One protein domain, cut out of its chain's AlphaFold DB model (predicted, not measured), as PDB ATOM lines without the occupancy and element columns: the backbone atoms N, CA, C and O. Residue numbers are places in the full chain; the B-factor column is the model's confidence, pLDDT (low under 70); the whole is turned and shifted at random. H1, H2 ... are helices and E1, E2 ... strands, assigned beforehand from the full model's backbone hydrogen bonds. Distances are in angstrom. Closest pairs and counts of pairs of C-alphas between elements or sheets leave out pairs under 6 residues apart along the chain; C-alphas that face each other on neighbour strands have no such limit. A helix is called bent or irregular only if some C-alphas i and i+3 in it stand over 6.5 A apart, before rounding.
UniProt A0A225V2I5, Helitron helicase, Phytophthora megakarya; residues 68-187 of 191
ATOM      1  N   THR A  68     106.073  66.117  73.992       79.25
ATOM      2  CA  THR A  68     105.807  64.684  73.797       79.25
ATOM      3  C   THR A  68     106.149  64.184  72.389       79.25
ATOM      4  O   THR A  68     106.863  63.199  72.261       79.25
ATOM      5  N   ASP A  69     105.785  64.904  71.326       81.69
ATOM      6  CA  ASP A  69     106.146  64.538  69.942       81.69
ATOM      7  C   ASP A  69     107.677  64.541  69.738       81.69
ATOM      8  O   ASP A  69     108.282  63.775  68.988       81.69
ATOM      9  N   ARG A  70     108.381  65.431  70.441       86.75
ATOM     10  CA  ARG A  70     109.853  65.453  70.426       86.75
ATOM     11  C   ARG A  70     110.462  64.369  71.321       86.75
ATOM     12  O   ARG A  70     111.610  64.010  71.077       86.75
ATOM     13  N   PHE A  71     109.721  63.836  72.293       86.94
ATOM     14  CA  PHE A  71     110.148  62.694  73.103       86.94
ATOM     15  C   PHE A  71     110.170  61.393  72.289       86.94
ATOM     16  O   PHE A  71     111.163  60.681  72.358       86.94
ATOM     17  N   PHE A  72     109.189  61.142  71.418       89.19
ATOM     18  CA  PHE A  72     109.234  59.982  70.512       89.19
ATOM     19  C   PHE A  72     110.470  59.991  69.608       89.19
ATOM     20  O   PHE A  72     111.173  58.991  69.471       89.19
ATOM     21  N   ARG A  73     110.825  61.163  69.065       89.12
ATOM     22  CA  ARG A  73     112.070  61.325  68.295       89.12
ATOM     23  C   ARG A  73     113.336  61.137  69.129       89.12
ATOM     24  O   ARG A  73     114.357  60.757  68.566       89.12
ATOM     25  N   LEU A  74     113.302  61.440  70.429       88.81
ATOM     26  CA  LEU A  74     114.416  61.138  71.330       88.81
ATOM     27  C   LEU A  74     114.552  59.619  71.497       88.81
ATOM     28  O   LEU A  74     115.647  59.101  71.306       88.81
ATOM     29  N   CYS A  75     113.433  58.933  71.743       89.12
ATOM     30  CA  CYS A  75     113.383  57.478  71.898       89.12
ATOM     31  C   CYS A  75     113.805  56.732  70.628       89.12
ATOM     32  O   CYS A  75     114.484  55.716  70.687       89.12
ATOM     33  N   THR A  76     113.459  57.277  69.462       88.50
ATOM     34  CA  THR A  76     113.853  56.711  68.164       88.50
ATOM     35  C   THR A  76     115.348  56.898  67.884       88.50
ATOM     36  O   THR A  76     115.971  56.031  67.286       88.50
ATOM     37  N   ARG A  77     115.941  58.031  68.292       87.88
ATOM     38  CA  ARG A  77     117.354  58.338  68.004       87.88
ATOM     39  C   ARG A  77     118.328  57.619  68.938       87.88
ATOM     40  O   ARG A  77     119.443  57.326  68.522       87.88
ATOM     41  N   HIS A  78     117.940  57.402  70.191       86.19
ATOM     42  CA  HIS A  78     118.815  56.836  71.217       86.19
ATOM     43  C   HIS A  78     118.109  55.711  71.986       86.19
ATOM     44  O   HIS A  78     117.854  55.888  73.179       86.19
ATOM     45  N   PRO A  79     117.800  54.573  71.334       85.44
ATOM     46  CA  PRO A  79     117.059  53.482  71.967       85.44
ATOM     47  C   PRO A  79     117.736  52.991  73.255       85.44
ATOM     48  O   PRO A  79     117.061  52.844  74.270       85.44
ATOM     49  N   ASP A  80     119.066  52.871  73.264       86.31
ATOM     50  CA  ASP A  80     119.825  52.359  74.416       86.31
ATOM     51  C   ASP A  80     119.739  53.282  75.643       86.31
ATOM     52  O   ASP A  80     119.651  52.841  76.786       86.31
ATOM     53  N   ALA A  81     119.727  54.600  75.420       83.94
ATOM     54  CA  ALA A  81     119.668  55.583  76.501       83.94
ATOM     55  C   ALA A  81     118.236  55.821  77.013       83.94
ATOM     56  O   ALA A  81     118.051  56.330  78.126       83.94
ATOM     57  N   THR A  82     117.225  55.517  76.194       87.25
ATOM     58  CA  THR A  82     115.815  55.772  76.507       87.25
ATOM     59  C   THR A  82     115.022  54.527  76.860       87.25
ATOM     60  O   THR A  82     113.904  54.690  77.334       87.25
ATOM     61  N   GLU A  83     115.578  53.324  76.704       87.31
ATOM     62  CA  GLU A  83     114.896  52.042  76.933       87.31
ATOM     63  C   GLU A  83     114.106  52.020  78.251       87.31
ATOM     64  O   GLU A  83     112.939  51.636  78.294       87.31
ATOM     65  N   ARG A  84     114.720  52.508  79.336       86.75
ATOM     66  CA  ARG A  84     114.107  52.559  80.674       86.75
ATOM     67  C   ARG A  84     113.544  53.929  81.048       86.75
ATOM     68  O   ARG A  84     113.118  54.125  82.184       86.75
ATOM     69  N   LEU A  85     113.574  54.889  80.130       88.19
ATOM     70  CA  LEU A  85     113.199  56.273  80.383       88.19
ATOM     71  C   LEU A  85     111.687  56.451  80.250       88.19
ATOM     72  O   LEU A  85     111.112  56.269  79.176       88.19
ATOM     73  N   LEU A  86     111.054  56.858  81.346       89.25
ATOM     74  CA  LEU A  86     109.676  57.334  81.333       89.25
ATOM     75  C   LEU A  86     109.660  58.823  81.024       89.25
ATOM     76  O   LEU A  86     110.603  59.551  81.341       89.25
ATOM     77  N   TYR A  87     108.550  59.306  80.469       88.12
ATOM     78  CA  TYR A  87     108.424  60.724  80.152       88.12
ATOM     79  C   TYR A  87     108.640  61.618  81.392       88.12
ATOM     80  O   TYR A  87     109.221  62.700  81.291       88.12
ATOM     81  N   LYS A  88     108.206  61.159  82.575       84.69
ATOM     82  CA  LYS A  88     108.363  61.877  83.851       84.69
ATOM     83  C   LYS A  88     109.817  62.055  84.298       84.69
ATOM     84  O   LYS A  88     110.123  63.060  84.931       84.69
ATOM     85  N   ASP A  89     110.704  61.160  83.874       85.44
ATOM     86  CA  ASP A  89     112.129  61.173  84.228       85.44
ATOM     87  C   ASP A  89     112.977  61.935  83.197       85.44
ATOM     88  O   ASP A  89     114.150  62.240  83.431       85.44
ATOM     89  N   VAL A  90     112.396  62.269  82.037       87.06
ATOM     90  CA  VAL A  90     113.082  63.012  80.971       87.06
ATOM     91  C   VAL A  90     113.691  64.309  81.490       87.06
ATOM     92  O   VAL A  90     114.870  64.522  81.216       87.06
ATOM     93  N   PRO A  91     112.982  65.169  82.250       84.88
ATOM     94  CA  PRO A  91     113.559  66.439  82.671       84.88
ATOM     95  C   PRO A  91     114.690  66.293  83.700       84.88
ATOM     96  O   PRO A  91     115.413  67.255  83.922       84.88
ATOM     97  N   THR A  92     114.869  65.119  84.314       84.81
ATOM     98  CA  THR A  92     116.002  64.836  85.210       84.81
ATOM     99  C   THR A  92     117.289  64.573  84.425       84.81
ATOM    100  O   THR A  92     118.381  64.879  84.893       84.81
ATOM    101  N   LYS A  93     117.182  64.021  83.208       84.19
ATOM    102  CA  LYS A  93     118.341  63.644  82.374       84.19
ATOM    103  C   LYS A  93     118.555  64.557  81.165       84.19
ATOM    104  O   LYS A  93     119.676  64.688  80.672       84.19
ATOM    105  N   TYR A  94     117.495  65.207  80.698       87.69
ATOM    106  CA  TYR A  94     117.482  66.023  79.497       87.69
ATOM    107  C   TYR A  94     116.900  67.401  79.781       87.69
ATOM    108  O   TYR A  94     115.843  67.549  80.389       87.69
ATOM    109  N   ARG A  95     117.537  68.424  79.218       87.38
ATOM    110  CA  ARG A  95     116.988  69.775  79.159       87.38
ATOM    111  C   ARG A  95     116.258  70.008  77.846       87.38
ATOM    112  O   ARG A  95     116.657  69.508  76.791       87.38
ATOM    113  N   TRP A  96     115.203  70.806  77.917       86.25
ATOM    114  CA  TRP A  96     114.476  71.266  76.743       86.25
ATOM    115  C   TRP A  96     115.116  72.542  76.201       86.25
ATOM    116  O   TRP A  96     115.050  73.580  76.852       86.25
ATOM    117  N   ASP A  97     115.726  72.463  75.023       85.69
ATOM    118  CA  ASP A  97     116.459  73.571  74.409       85.69
ATOM    119  C   ASP A  97     116.219  73.593  72.893       85.69
ATOM    120  O   ASP A  97     116.300  72.557  72.230       85.69
ATOM    121  N   ASN A  98     115.882  74.757  72.331       86.62
ATOM    122  CA  ASN A  98     115.570  74.939  70.905       86.62
ATOM    123  C   ASN A  98     114.632  73.862  70.321       86.62
ATOM    124  O   ASN A  98     114.883  73.293  69.256       86.62
ATOM    125  N   LYS A  99     113.537  73.567  71.038       82.75
ATOM    126  CA  LYS A  99     112.532  72.542  70.685       82.75
ATOM    127  C   LYS A  99     113.096  71.115  70.577       82.75
ATOM    128  O   LYS A  99     112.502  70.275  69.903       82.75
ATOM    129  N   LYS A 100     114.237  70.830  71.206       85.81
ATOM    130  CA  LYS A 100     114.895  69.519  71.220       85.81
ATOM    131  C   LYS A 100     115.256  69.132  72.654       85.81
ATOM    132  O   LYS A 100     115.558  69.979  73.490       85.81
ATOM    133  N   TRP A 101     115.244  67.832  72.922       87.62
ATOM    134  CA  TRP A 101     115.801  67.278  74.150       87.62
ATOM    135  C   TRP A 101     117.315  67.157  73.994       87.62
ATOM    136  O   TRP A 101     117.786  66.558  73.027       87.62
ATOM    137  N   LYS A 102     118.071  67.753  74.916       88.12
ATOM    138  CA  LYS A 102     119.534  67.646  74.973       88.12
ATOM    139  C   LYS A 102     119.940  67.051  76.320       88.12
ATOM    140  O   LYS A 102     119.398  67.503  77.329       88.12
ATOM    141  N   PRO A 103     120.864  66.080  76.367       88.19
ATOM    142  CA  PRO A 103     121.337  65.539  77.635       88.19
ATOM    143  C   PRO A 103     122.046  66.630  78.443       88.19
ATOM    144  O   PRO A 103     122.655  67.550  77.880       88.19
ATOM    145  N   TYR A 104     121.964  66.551  79.767       85.31
ATOM    146  CA  TYR A 104     122.790  67.401  80.616       85.31
ATOM    147  C   TYR A 104     124.270  67.017  80.482       85.31
ATOM    148  O   TYR A 104     124.618  65.843  80.446       85.31
ATOM    149  N   LYS A 105     125.157  68.020  80.429       82.50
ATOM    150  CA  LYS A 105     126.618  67.800  80.416       82.50
ATOM    151  C   LYS A 105     127.166  67.370  81.784       82.50
ATOM    152  O   LYS A 105     128.226  66.769  81.855       82.50
ATOM    153  N   LYS A 106     126.466  67.735  82.860       80.38
ATOM    154  CA  LYS A 106     126.762  67.386  84.255       80.38
ATOM    155  C   LYS A 106     125.450  66.992  84.915       80.38
ATOM    156  O   LYS A 106     124.432  67.607  84.607       80.38
ATOM    157  N   TYR A 107     125.465  65.999  85.798       75.25
ATOM    158  CA  TYR A 107     124.272  65.640  86.560       75.25
ATOM    159  C   TYR A 107     123.782  66.850  87.367       75.25
ATOM    160  O   TYR A 107     124.562  67.489  88.072       75.25
ATOM    161  N   VAL A 108     122.497  67.172  87.235       72.12
ATOM    162  CA  VAL A 108     121.817  68.195  88.031       72.12
ATOM    163  C   VAL A 108     120.654  67.499  88.714       72.12
ATOM    164  O   VAL A 108     119.794  66.935  88.037       72.12
ATOM    165  N   HIS A 109     120.620  67.522  90.046       69.12
ATOM    166  CA  HIS A 109     119.480  67.000  90.787       69.12
ATOM    167  C   HIS A 109     118.302  67.971  90.642       69.12
ATOM    168  O   HIS A 109     118.126  68.892  91.434       69.12
ATOM    169  N   SER A 110     117.532  67.812  89.566       66.12
ATOM    170  CA  SER A 110     116.335  68.603  89.299       66.12
ATOM    171  C   SER A 110     115.093  67.727  89.334       66.12
ATOM    172  O   SER A 110     114.993  66.746  88.590       66.12
ATOM    173  N   ILE A 111     114.109  68.132  90.139       67.94
ATOM    174  CA  ILE A 111     112.755  67.584  90.079       67.94
ATOM    175  C   ILE A 111     112.111  68.108  88.795       67.94
ATOM    176  O   ILE A 111     111.872  69.308  88.628       67.94
ATOM    177  N   GLY A 112     111.880  67.208  87.846       66.00
ATOM    178  CA  GLY A 112     111.339  67.559  86.549       66.00
ATOM    179  C   GLY A 112     109.907  68.075  86.630       66.00
ATOM    180  O   GLY A 112     108.992  67.314  86.922       66.00
ATOM    181  N   ARG A 113     109.674  69.353  86.306       69.88
ATOM    182  CA  ARG A 113     108.306  69.877  86.176       69.88
ATOM    183  C   ARG A 113     107.683  69.419  84.861       69.88
ATOM    184  O   ARG A 113     108.010  69.907  83.774       69.88
ATOM    185  N   ILE A 114     106.750  68.483  84.966       72.75
ATOM    186  CA  ILE A 114     105.803  68.157  83.904       72.75
ATOM    187  C   ILE A 114     104.769  69.286  83.831       72.75
ATOM    188  O   ILE A 114     104.186  69.669  84.834       72.75
ATOM    189  N   VAL A 115     104.564  69.840  82.632       70.81
ATOM    190  CA  VAL A 115     103.527  70.857  82.392       70.81
ATOM    191  C   VAL A 115     102.160  70.273  82.744       70.81
ATOM    192  O   VAL A 115     101.830  69.190  82.256       70.81
ATOM    193  N   HIS A 116     101.398  70.999  83.563       69.38
ATOM    194  CA  HIS A 116     100.016  70.665  83.887       69.38
ATOM    195  C   HIS A 116      99.167  70.652  82.612       69.38
ATOM    196  O   HIS A 116      99.253  71.567  81.789       69.38
ATOM    197  N   VAL A 117      98.364  69.606  82.438       72.31
ATOM    198  CA  VAL A 117      97.423  69.494  81.323       72.31
ATOM    199  C   VAL A 117      96.042  69.867  81.846       72.31
ATOM    200  O   VAL A 117      95.629  69.364  82.883       72.31
ATOM    201  N   SER A 118      95.350  70.771  81.150       72.12
ATOM    202  CA  SER A 118      93.981  71.140  81.515       72.12
ATOM    203  C   SER A 118      93.043  69.934  81.357       72.12
ATOM    204  O   SER A 118      93.120  69.273  80.319       72.12
ATOM    205  N   PRO A 119      92.114  69.690  82.302       66.44
ATOM    206  CA  PRO A 119      91.047  68.694  82.150       66.44
ATOM    207  C   PRO A 119      90.164  68.924  80.914       66.44
ATOM    208  O   PRO A 119      89.531  67.999  80.424       66.44
ATOM    209  N   GLN A 120      90.147  70.151  80.381       74.12
ATOM    210  CA  GLN A 120      89.405  70.515  79.166       74.12
ATOM    211  C   GLN A 120      89.996  69.896  77.884       74.12
ATOM    212  O   GLN A 120      89.332  69.890  76.853       74.12
ATOM    213  N   ASP A 121      91.233  69.383  77.932       78.31
ATOM    214  CA  ASP A 121      91.872  68.635  76.842       78.31
ATOM    215  C   ASP A 121      92.037  67.149  77.259       78.31
ATOM    216  O   ASP A 121      93.155  66.728  77.602       78.31
ATOM    217  N   PRO A 122      90.969  66.327  77.219       80.38
ATOM    218  CA  PRO A 122      91.009  64.934  77.683       80.38
ATOM    219  C   PRO A 122      92.064  64.105  76.938       80.38
ATOM    220  O   PRO A 122      92.828  63.359  77.545       80.38
ATOM    221  N   ASP A 123      92.215  64.321  75.631       83.19
ATOM    222  CA  ASP A 123      93.203  63.619  74.806       83.19
ATOM    223  C   ASP A 123      94.636  63.805  75.310       83.19
ATOM    224  O   ASP A 123      95.436  62.868  75.332       83.19
ATOM    225  N   ARG A 124      94.981  65.032  75.723       81.50
ATOM    226  CA  ARG A 124      96.318  65.346  76.242       81.50
ATOM    227  C   ARG A 124      96.512  64.770  77.629       81.50
ATOM    228  O   ARG A 124      97.640  64.401  77.954       81.50
ATOM    229  N   TYR A 125      95.450  64.723  78.426       84.62
ATOM    230  CA  TYR A 125      95.478  64.124  79.748       84.62
ATOM    231  C   TYR A 125      95.794  62.627  79.637       84.62
ATOM    232  O   TYR A 125      96.815  62.187  80.167       84.62
ATOM    233  N   TYR A 126      95.031  61.875  78.837       86.62
ATOM    234  CA  TYR A 126      95.256  60.436  78.645       86.62
ATOM    235  C   TYR A 126      96.584  60.132  77.945       86.62
ATOM    236  O   TYR A 126      97.322  59.243  78.369       86.62
ATOM    237  N   LEU A 127      96.965  60.923  76.934       87.19
ATOM    238  CA  LEU A 127      98.293  60.829  76.320       87.19
ATOM    239  C   LEU A 127      99.400  60.979  77.371       87.19
ATOM    240  O   LEU A 127     100.391  60.247  77.356       87.19
ATOM    241  N   ARG A 128      99.262  61.951  78.280       86.81
ATOM    242  CA  ARG A 128     100.257  62.204  79.322       86.81
ATOM    243  C   ARG A 128     100.296  61.083  80.351       86.81
ATOM    244  O   ARG A 128     101.394  60.696  80.745       86.81
ATOM    245  N   LEU A 129      99.134  60.565  80.733       88.25
ATOM    246  CA  LEU A 129      98.996  59.431  81.636       88.25
ATOM    247  C   LEU A 129      99.742  58.207  81.094       88.25
ATOM    248  O   LEU A 129     100.594  57.653  81.790       88.25
ATOM    249  N   LEU A 130      99.516  57.854  79.827       89.75
ATOM    250  CA  LEU A 130     100.207  56.743  79.169       89.75
ATOM    251  C   LEU A 130     101.726  56.954  79.136       89.75
ATOM    252  O   LEU A 130     102.488  56.058  79.486       89.75
ATOM    253  N   LEU A 131     102.185  58.157  78.783       89.44
ATOM    254  CA  LEU A 131     103.614  58.496  78.728       89.44
ATOM    255  C   LEU A 131     104.332  58.424  80.087       89.44
ATOM    256  O   LEU A 131     105.554  58.268  80.135       89.44
ATOM    257  N   CYS A 132     103.601  58.566  81.193       88.00
ATOM    258  CA  CYS A 132     104.156  58.437  82.540       88.00
ATOM    259  C   CYS A 132     104.404  56.979  82.958       88.00
ATOM    260  O   CYS A 132     105.183  56.760  83.891       88.00
ATOM    261  N   HIS A 133     103.787  56.013  82.271       87.88
ATOM    262  CA  HIS A 133     103.840  54.589  82.613       87.88
ATOM    263  C   HIS A 133     104.500  53.727  81.526       87.88
ATOM    264  O   HIS A 133     105.147  52.728  81.836       87.88
ATOM    265  N   ARG A 134     104.405  54.134  80.255       87.94
ATOM    266  CA  ARG A 134     105.011  53.439  79.113       87.94
ATOM    267  C   ARG A 134     106.435  53.928  78.869       87.94
ATOM    268  O   ARG A 134     106.702  55.128  78.791       87.94
ATOM    269  N   ARG A 135     107.354  52.973  78.738       89.44
ATOM    270  CA  ARG A 135     108.781  53.225  78.506       89.44
ATOM    271  C   ARG A 135     109.072  53.352  77.019       89.44
ATOM    272  O   ARG A 135     108.531  52.595  76.223       89.44
ATOM    273  N   SER A 136     109.935  54.306  76.673       86.50
ATOM    274  CA  SER A 136     110.499  54.493  75.328       86.50
ATOM    275  C   SER A 136     109.535  54.353  74.123       86.50
ATOM    276  O   SER A 136     109.930  53.743  73.123       86.50
ATOM    277  N   PRO A 137     108.308  54.914  74.152       88.38
ATOM    278  CA  PRO A 137     107.385  54.803  73.025       88.38
ATOM    279  C   PRO A 137     107.966  55.455  71.764       88.38
ATOM    280  O   PRO A 137     108.564  56.536  71.824       88.38
ATOM    281  N   LYS A 138     107.778  54.808  70.612       87.25
ATOM    282  CA  LYS A 138     108.310  55.277  69.317       87.25
ATOM    283  C   LYS A 138     107.276  56.030  68.482       87.25
ATOM    284  O   LYS A 138     107.646  56.886  67.681       87.25
ATOM    285  N   SER A 139     105.991  55.757  68.690       88.00
ATOM    286  CA  SER A 139     104.884  56.403  67.981       88.00
ATOM    287  C   SER A 139     103.631  56.510  68.858       88.00
ATOM    288  O   SER A 139     103.557  55.955  69.955       88.00
ATOM    289  N   TYR A 140     102.622  57.237  68.373       86.62
ATOM    290  CA  TYR A 140     101.308  57.295  69.021       86.62
ATOM    291  C   TYR A 140     100.539  55.970  68.931       86.62
ATOM    292  O   TYR A 140      99.691  55.700  69.777       86.62
ATOM    293  N   GLU A 141     100.800  55.164  67.903       88.19
ATOM    294  CA  GLU A 141     100.219  53.825  67.756       88.19
ATOM    295  C   GLU A 141     100.840  52.860  68.758       88.19
ATOM    296  O   GLU A 141     100.109  52.215  69.493       88.19
ATOM    297  N   ASP A 142     102.166  52.872  68.896       87.50
ATOM    298  CA  ASP A 142     102.911  52.080  69.884       87.50
ATOM    299  C   ASP A 142     102.508  52.413  71.335       87.50
ATOM    300  O   ASP A 142     102.469  51.562  72.227       87.50
ATOM    301  N   LEU A 143     102.130  53.670  71.580       88.50
ATOM    302  CA  LEU A 143     101.605  54.087  72.877       88.50
ATOM    303  C   LEU A 143     100.192  53.546  73.159       88.50
ATOM    304  O   LEU A 143      99.859  53.323  74.321       88.50
ATOM    305  N   ARG A 144      99.374  53.362  72.117       89.25
ATOM    306  CA  ARG A 144      98.025  52.772  72.196       89.25
ATOM    307  C   ARG A 144      98.032  51.256  72.011       89.25
ATOM    308  O   ARG A 144      96.993  50.636  72.193       89.25
ATOM    309  N   GLY A 145      99.165  50.679  71.625       88.81
ATOM    310  CA  GLY A 145      99.349  49.250  71.436       88.81
ATOM    311  C   GLY A 145      99.533  48.539  72.770       88.81
ATOM    312  O   GLY A 145     100.440  48.865  73.544       88.81
ATOM    313  N   ILE A 146      98.689  47.548  73.031       87.31
ATOM    314  CA  ILE A 146      98.828  46.624  74.157       87.31
ATOM    315  C   ILE A 146      98.879  45.220  73.563       87.31
ATOM    316  O   ILE A 146      97.867  44.701  73.092       87.31
ATOM    317  N   GLY A 147     100.075  44.626  73.540       86.06
ATOM    318  CA  GLY A 147     100.315  43.409  72.764       86.06
ATOM    319  C   GLY A 147     100.075  43.670  71.275       86.06
ATOM    320  O   GLY A 147     100.611  44.638  70.738       86.06
ATOM    321  N   ASP A 148      99.224  42.853  70.656       86.81
ATOM    322  CA  ASP A 148      98.879  42.942  69.229       86.81
ATOM    323  C   ASP A 148      97.639  43.809  68.939       86.81
ATOM    324  O   ASP A 148      97.248  43.977  67.784       86.81
ATOM    325  N   ILE A 149      97.006  44.382  69.969       90.44
ATOM    326  CA  ILE A 149      95.793  45.195  69.823       90.44
ATOM    327  C   ILE A 149      96.154  46.679  69.905       90.44
ATOM    328  O   ILE A 149      96.726  47.142  70.895       90.44
ATOM    329  N   VAL A 150      95.769  47.446  68.882       90.88
ATOM    330  CA  VAL A 150      95.889  48.910  68.867       90.88
ATOM    331  C   VAL A 150      94.530  49.532  69.157       90.88
ATOM    332  O   VAL A 150      93.587  49.386  68.380       90.88
ATOM    333  N   TYR A 151      94.438  50.266  70.261       88.50
ATOM    334  CA  TYR A 151      93.192  50.906  70.673       88.50
ATOM    335  C   TYR A 151      92.924  52.205  69.889       88.50
ATOM    336  O   TYR A 151      93.860  52.943  69.547       88.50
ATOM    337  N   PRO A 152      91.649  52.544  69.613       86.00
ATOM    338  CA  PRO A 152      91.297  53.721  68.819       86.00
ATOM    339  C   PRO A 152      91.608  55.033  69.549       86.00
ATOM    340  O   PRO A 152      92.064  55.987  68.915       86.00
ATOM    341  N   THR A 153      91.461  55.075  70.877       87.06
ATOM    342  CA  THR A 153      91.724  56.269  71.692       87.06
ATOM    343  C   THR A 153      92.806  56.023  72.752       87.06
ATOM    344  O   THR A 153      93.088  54.889  73.137       87.06
ATOM    345  N   PHE A 154      93.434  57.099  73.249       87.19
ATOM    346  CA  PHE A 154      94.362  56.996  74.387       87.19
ATOM    347  C   PHE A 154      93.640  56.641  75.692       87.19
ATOM    348  O   PHE A 154      94.253  56.043  76.571       87.19
ATOM    349  N   ARG A 155      92.357  57.005  75.819       87.56
ATOM    350  CA  ARG A 155      91.535  56.649  76.978       87.56
ATOM    351  C   ARG A 155      91.358  55.138  77.053       87.56
ATOM    352  O   ARG A 155      91.642  54.564  78.094       87.56
ATOM    353  N   ASP A 156      90.969  54.508  75.948       88.06
ATOM    354  CA  ASP A 156      90.711  53.064  75.918       88.06
ATOM    355  C   ASP A 156      91.993  52.269  76.167       88.06
ATOM    356  O   ASP A 156      91.983  51.308  76.928       88.06
ATOM    357  N   ALA A 157      93.125  52.723  75.615       90.19
ATOM    358  CA  ALA A 157      94.427  52.142  75.930       90.19
ATOM    359  C   ALA A 157      94.775  52.277  77.425       90.19
ATOM    360  O   ALA A 157      95.274  51.338  78.037       90.19
ATOM    361  N   ALA A 158      94.524  53.439  78.036       89.12
ATOM    362  CA  ALA A 158      94.792  53.645  79.458       89.12
ATOM    363  C   ALA A 158      93.867  52.802  80.351       89.12
ATOM    364  O   ALA A 158      94.323  52.273  81.361       89.12
ATOM    365  N   PHE A 159      92.605  52.645  79.953       88.88
ATOM    366  CA  PHE A 159      91.627  51.803  80.632       88.88
ATOM    367  C   PHE A 159      92.006  50.320  80.547       88.88
ATOM    368  O   PHE A 159      92.086  49.648  81.567       88.88
ATOM    369  N   ALA A 160      92.361  49.827  79.359       88.44
ATOM    370  CA  ALA A 160      92.795  48.444  79.163       88.44
ATOM    371  C   ALA A 160      94.110  48.101  79.893       88.44
ATOM    372  O   ALA A 160      94.341  46.944  80.234       88.44
ATOM    373  N   LEU A 161      94.970  49.092  80.160       88.06
ATOM    374  CA  LEU A 161      96.160  48.936  81.011       88.06
ATOM    375  C   LEU A 161      95.855  49.015  82.517       88.06
ATOM    376  O   LEU A 161      96.774  48.824  83.314       88.06
ATOM    377  N   GLY A 162      94.616  49.323  82.911       87.56
ATOM    378  CA  GLY A 162      94.220  49.504  84.309       87.56
ATOM    379  C   GLY A 162      94.755  50.789  84.948       87.56
ATOM    380  O   GLY A 162      94.935  50.842  86.157       87.56
ATOM    381  N   TYR A 163      95.063  51.826  84.156       86.25
ATOM    382  CA  TYR A 163      95.475  53.139  84.687       86.25
ATOM    383  C   TYR A 163      94.297  54.057  85.018       86.25
ATOM    384  O   TYR A 163      94.504  55.130  85.583       86.25
ATOM    385  N   LEU A 164      93.096  53.676  84.593       84.69
ATOM    386  CA  LEU A 164      91.848  54.364  84.875       84.69
ATOM    387  C   LEU A 164      90.928  53.366  85.567       84.69
ATOM    388  O   LEU A 164      90.792  52.239  85.093       84.69
ATOM    389  N   GLU A 165      90.321  53.794  86.664       76.06
ATOM    390  CA  GLU A 165      89.241  53.065  87.322       76.06
ATOM    391  C   GLU A 165      87.918  53.368  86.601       76.06
ATOM    392  O   GLU A 165      87.786  54.393  85.922       76.06
ATOM    393  N   ASP A 166      86.969  52.436  86.678       71.94
ATOM    394  CA  ASP A 166      85.630  52.640  86.132       71.94
ATOM    395  C   ASP A 166      84.774  53.381  87.165       71.94
ATOM    396  O   ASP A 166      84.500  52.860  88.243       71.94
ATOM    397  N   ASP A 167      84.320  54.591  86.833       75.56
ATOM    398  CA  ASP A 167      83.469  55.413  87.707       75.56
ATOM    399  C   ASP A 167      82.017  54.881  87.783       75.56
ATOM    400  O   ASP A 167      81.108  55.571  88.258       75.56
ATOM    401  N   GLN A 168      81.760  53.667  87.283       71.12
ATOM    402  CA  GLN A 168      80.426  53.082  87.176       71.12
ATOM    403  C   GLN A 168      79.705  53.016  88.527       71.12
ATOM    404  O   GLN A 168      78.535  53.389  88.604       71.12
ATOM    405  N   GLU A 169      80.396  52.615  89.595       66.56
ATOM    406  CA  GLU A 169      79.816  52.524  90.944       66.56
ATOM    407  C   GLU A 169      79.380  53.902  91.468       66.56
ATOM    408  O   GLU A 169      78.318  54.051  92.072       66.56
ATOM    409  N   TRP A 170      80.155  54.944  91.165       69.75
ATOM    410  CA  TRP A 170      79.862  56.317  91.577       69.75
ATOM    411  C   TRP A 170      78.696  56.886  90.773       69.75
ATOM    412  O   TRP A 170      77.819  57.551  91.324       69.75
ATOM    413  N   SER A 171      78.651  56.587  89.474       76.62
ATOM    414  CA  SER A 171      77.528  56.946  88.612       76.62
ATOM    415  C   SER A 171      76.236  56.266  89.060       76.62
ATOM    416  O   SER A 171      75.183  56.905  89.049       76.62
ATOM    417  N   GLN A 172      76.295  54.991  89.454       76.25
ATOM    418  CA  GLN A 172      75.147  54.253  89.982       76.25
ATOM    419  C   GLN A 172      74.684  54.854  91.310       76.25
ATOM    420  O   GLN A 172      73.524  55.238  91.412       76.25
ATOM    421  N   CYS A 173      75.598  55.079  92.256       78.38
ATOM    422  CA  CYS A 173      75.281  55.684  93.549       78.38
ATOM    423  C   CYS A 173      74.655  57.088  93.411       78.38
ATOM    424  O   CYS A 173      73.658  57.396  94.063       78.38
ATOM    425  N   LEU A 174      75.176  57.941  92.520       84.69
ATOM    426  CA  LEU A 174      74.587  59.262  92.256       84.69
ATOM    427  C   LEU A 174      73.210  59.167  91.588       84.69
ATOM    428  O   LEU A 174      72.342  59.997  91.864       84.69
ATOM    429  N   THR A 175      73.002  58.171  90.723       83.38
ATOM    430  CA  THR A 175      71.703  57.919  90.083       83.38
ATOM    431  C   THR A 175      70.674  57.443  91.107       83.38
ATOM    432  O   THR A 175      69.557  57.957  91.132       83.38
ATOM    433  N   GLU A 176      71.059  56.523  91.988       80.00
ATOM    434  CA  GLU A 176      70.229  56.034  93.091       80.00
ATOM    435  C   GLU A 176      69.879  57.167  94.060       80.00
ATOM    436  O   GLU A 176      68.703  57.411  94.312       80.00
ATOM    437  N   ALA A 177      70.858  57.957  94.506       81.44
ATOM    438  CA  ALA A 177      70.619  59.098  95.392       81.44
ATOM    439  C   ALA A 177      69.716  60.172  94.751       81.44
ATOM    440  O   ALA A 177      68.892  60.799  95.428       81.44
ATOM    441  N   ALA A 178      69.843  60.398  93.439       81.94
ATOM    442  CA  ALA A 178      68.948  61.287  92.703       81.94
ATOM    443  C   ALA A 178      67.517  60.723  92.616       81.94
ATOM    444  O   ALA A 178      66.555  61.489  92.722       81.94
ATOM    445  N   ALA A 179      67.370  59.402  92.474       77.88
ATOM    446  CA  ALA A 179      66.079  58.722  92.469       77.88
ATOM    447  C   ALA A 179      65.412  58.730  93.857       77.88
ATOM    448  O   ALA A 179      64.224  59.044  93.959       77.88
ATOM    449  N   GLU A 180      66.168  58.503  94.936       65.56
ATOM    450  CA  GLU A 180      65.661  58.551  96.317       65.56
ATOM    451  C   GLU A 180      65.109  59.936  96.683       65.56
ATOM    452  O   GLU A 180      64.081  60.058  97.350       65.56
ATOM    453  N   ARG A 181      65.722  61.007  96.168       56.16
ATOM    454  CA  ARG A 181      65.252  62.382  96.389       56.16
ATOM    455  C   ARG A 181      63.960  62.715  95.633       56.16
ATOM    456  O   ARG A 181      63.245  63.636  96.028       56.16
ATOM    457  N   CYS A 182      63.649  61.980  94.565       52.88
ATOM    458  CA  CYS A 182      62.387  62.110  93.834       52.88
ATOM    459  C   CYS A 182      61.243  61.378  94.560       52.88
ATOM    460  O   CYS A 182      60.124  61.886  94.611       52.88
ATOM    461  N   LEU A 183      61.537  60.254  95.226       52.50
ATOM    462  CA  LEU A 183      60.560  59.504  96.025       52.50
ATOM    463  C   LEU A 183      60.067  60.283  97.256       52.50
ATOM    464  O   LEU A 183      58.899  60.168  97.621       52.50
ATOM    465  N   ILE A 184      60.910  61.138  97.846       56.97
ATOM    466  CA  ILE A 184      60.530  61.982  98.994       56.97
ATOM    467  C   ILE A 184      59.560  63.110  98.584       56.97
ATOM    468  O   ILE A 184      58.686  63.473  99.364       56.97
ATOM    469  N   ASN A 185      59.645  63.631  97.352       52.19
ATOM    470  CA  ASN A 185      58.762  64.709  96.872       52.19
ATOM    471  C   ASN A 185      57.458  64.212  96.221       52.19
ATOM    472  O   ASN A 185      56.566  65.018  95.957       52.19
ATOM    473  N   CYS A 186      57.328  62.909  95.959       48.59
ATOM    474  CA  CYS A 186      56.098  62.302  95.442       48.59
ATOM    475  C   CYS A 186      55.230  61.654  96.537       48.59
ATOM    476  O   CYS A 186      54.101  61.255  96.257       48.59
ATOM    477  N   ALA A 187      55.710  61.582  97.783       53.25
ATOM    478  CA  ALA A 187      54.969  61.056  98.929       53.25
ATOM    479  C   ALA A 187      54.268  62.167  99.737       53.25
ATOM    480  O   ALA A 187      54.463  62.283 100.941       53.25
TER     481      ALA A 187
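This is residues 68 to 187 of the 191 residues of the protein "Helitron helicase" of Phytophthora megakarya (UniProt A0A225V2I5). A compact body of short helices has one long arm, residues 165 to 187 with H7, sticking out free. In the body the small hairpin E1 and E2 sits by H1 and H3 at one end, H4, H5 and H6 gather towards the other, and the loop of residues 104 to 121 joins hairpin to H4. The printed 120 residues hold seven named helices and two named antiparallel strands, in the order H1 H2 H3 E1 E2 H4 H5 H6 H7: mostly helix. The whole is only just loose, close to extended, with a radius of gyration of the C-alphas of 20.1 A, spanning 74 by 35 by 21 A.

Start at H1, residues 68 to 77, close but not clearly touching H2, residues 79 to 82; their closest C-alphas, Cys 75 and Thr 82, are 5.5 A apart. Next find the hairpin of E1, residues 94 to 97, and E2, residues 100 to 103, with N 95 and O 102 within hydrogen-bond range at 2.8 A. H3, residues 87 to 93, touches residues 131 to 132 alone of H4, residues 122 to 133; the closest C-alphas, Tyr 87 and Cys 132, are 5.4 A apart. H6, residues 154 to 160, touches H4 at a steep tilt of 53 degrees, C-alphas Tyr 126 and Phe 154 closest at 5.5 A, and touches H5, residues 140 to 144, C-alphas Arg 144 and Ala 157 closest at 5.2 A. H7, residues 168 to 186, touches no helix. In H5 and H6 every O i to N i+4 pair is within hydrogen-bond range, against 5 of 6 in H1, 7 of 8 in H4, 14 of 15 in H7 and 0 of 3 in H3, where 3 of 4 O i to N i+3 pairs are; H2 is too short for such a pair.

Find C-alpha 68 at (105.807, 64.684, 73.797); H1 runs 14.4 A from there. H3 is irregular, C-alphas 88 and 91 being 7.0 A apart. H4 runs 17.2 A, and H7 runs 27.3 A to C-alpha 186 at (56.098, 62.302, 95.442).

The two C-alphas farthest apart, Lys 105 and Ala 187, are 74.3 A apart. The printed part has no cut, and E2 to H4 is the long link. Look for pLDDT under 70 at residues 109 to 113, 116, 119, 169 to 170 and 180 to 187.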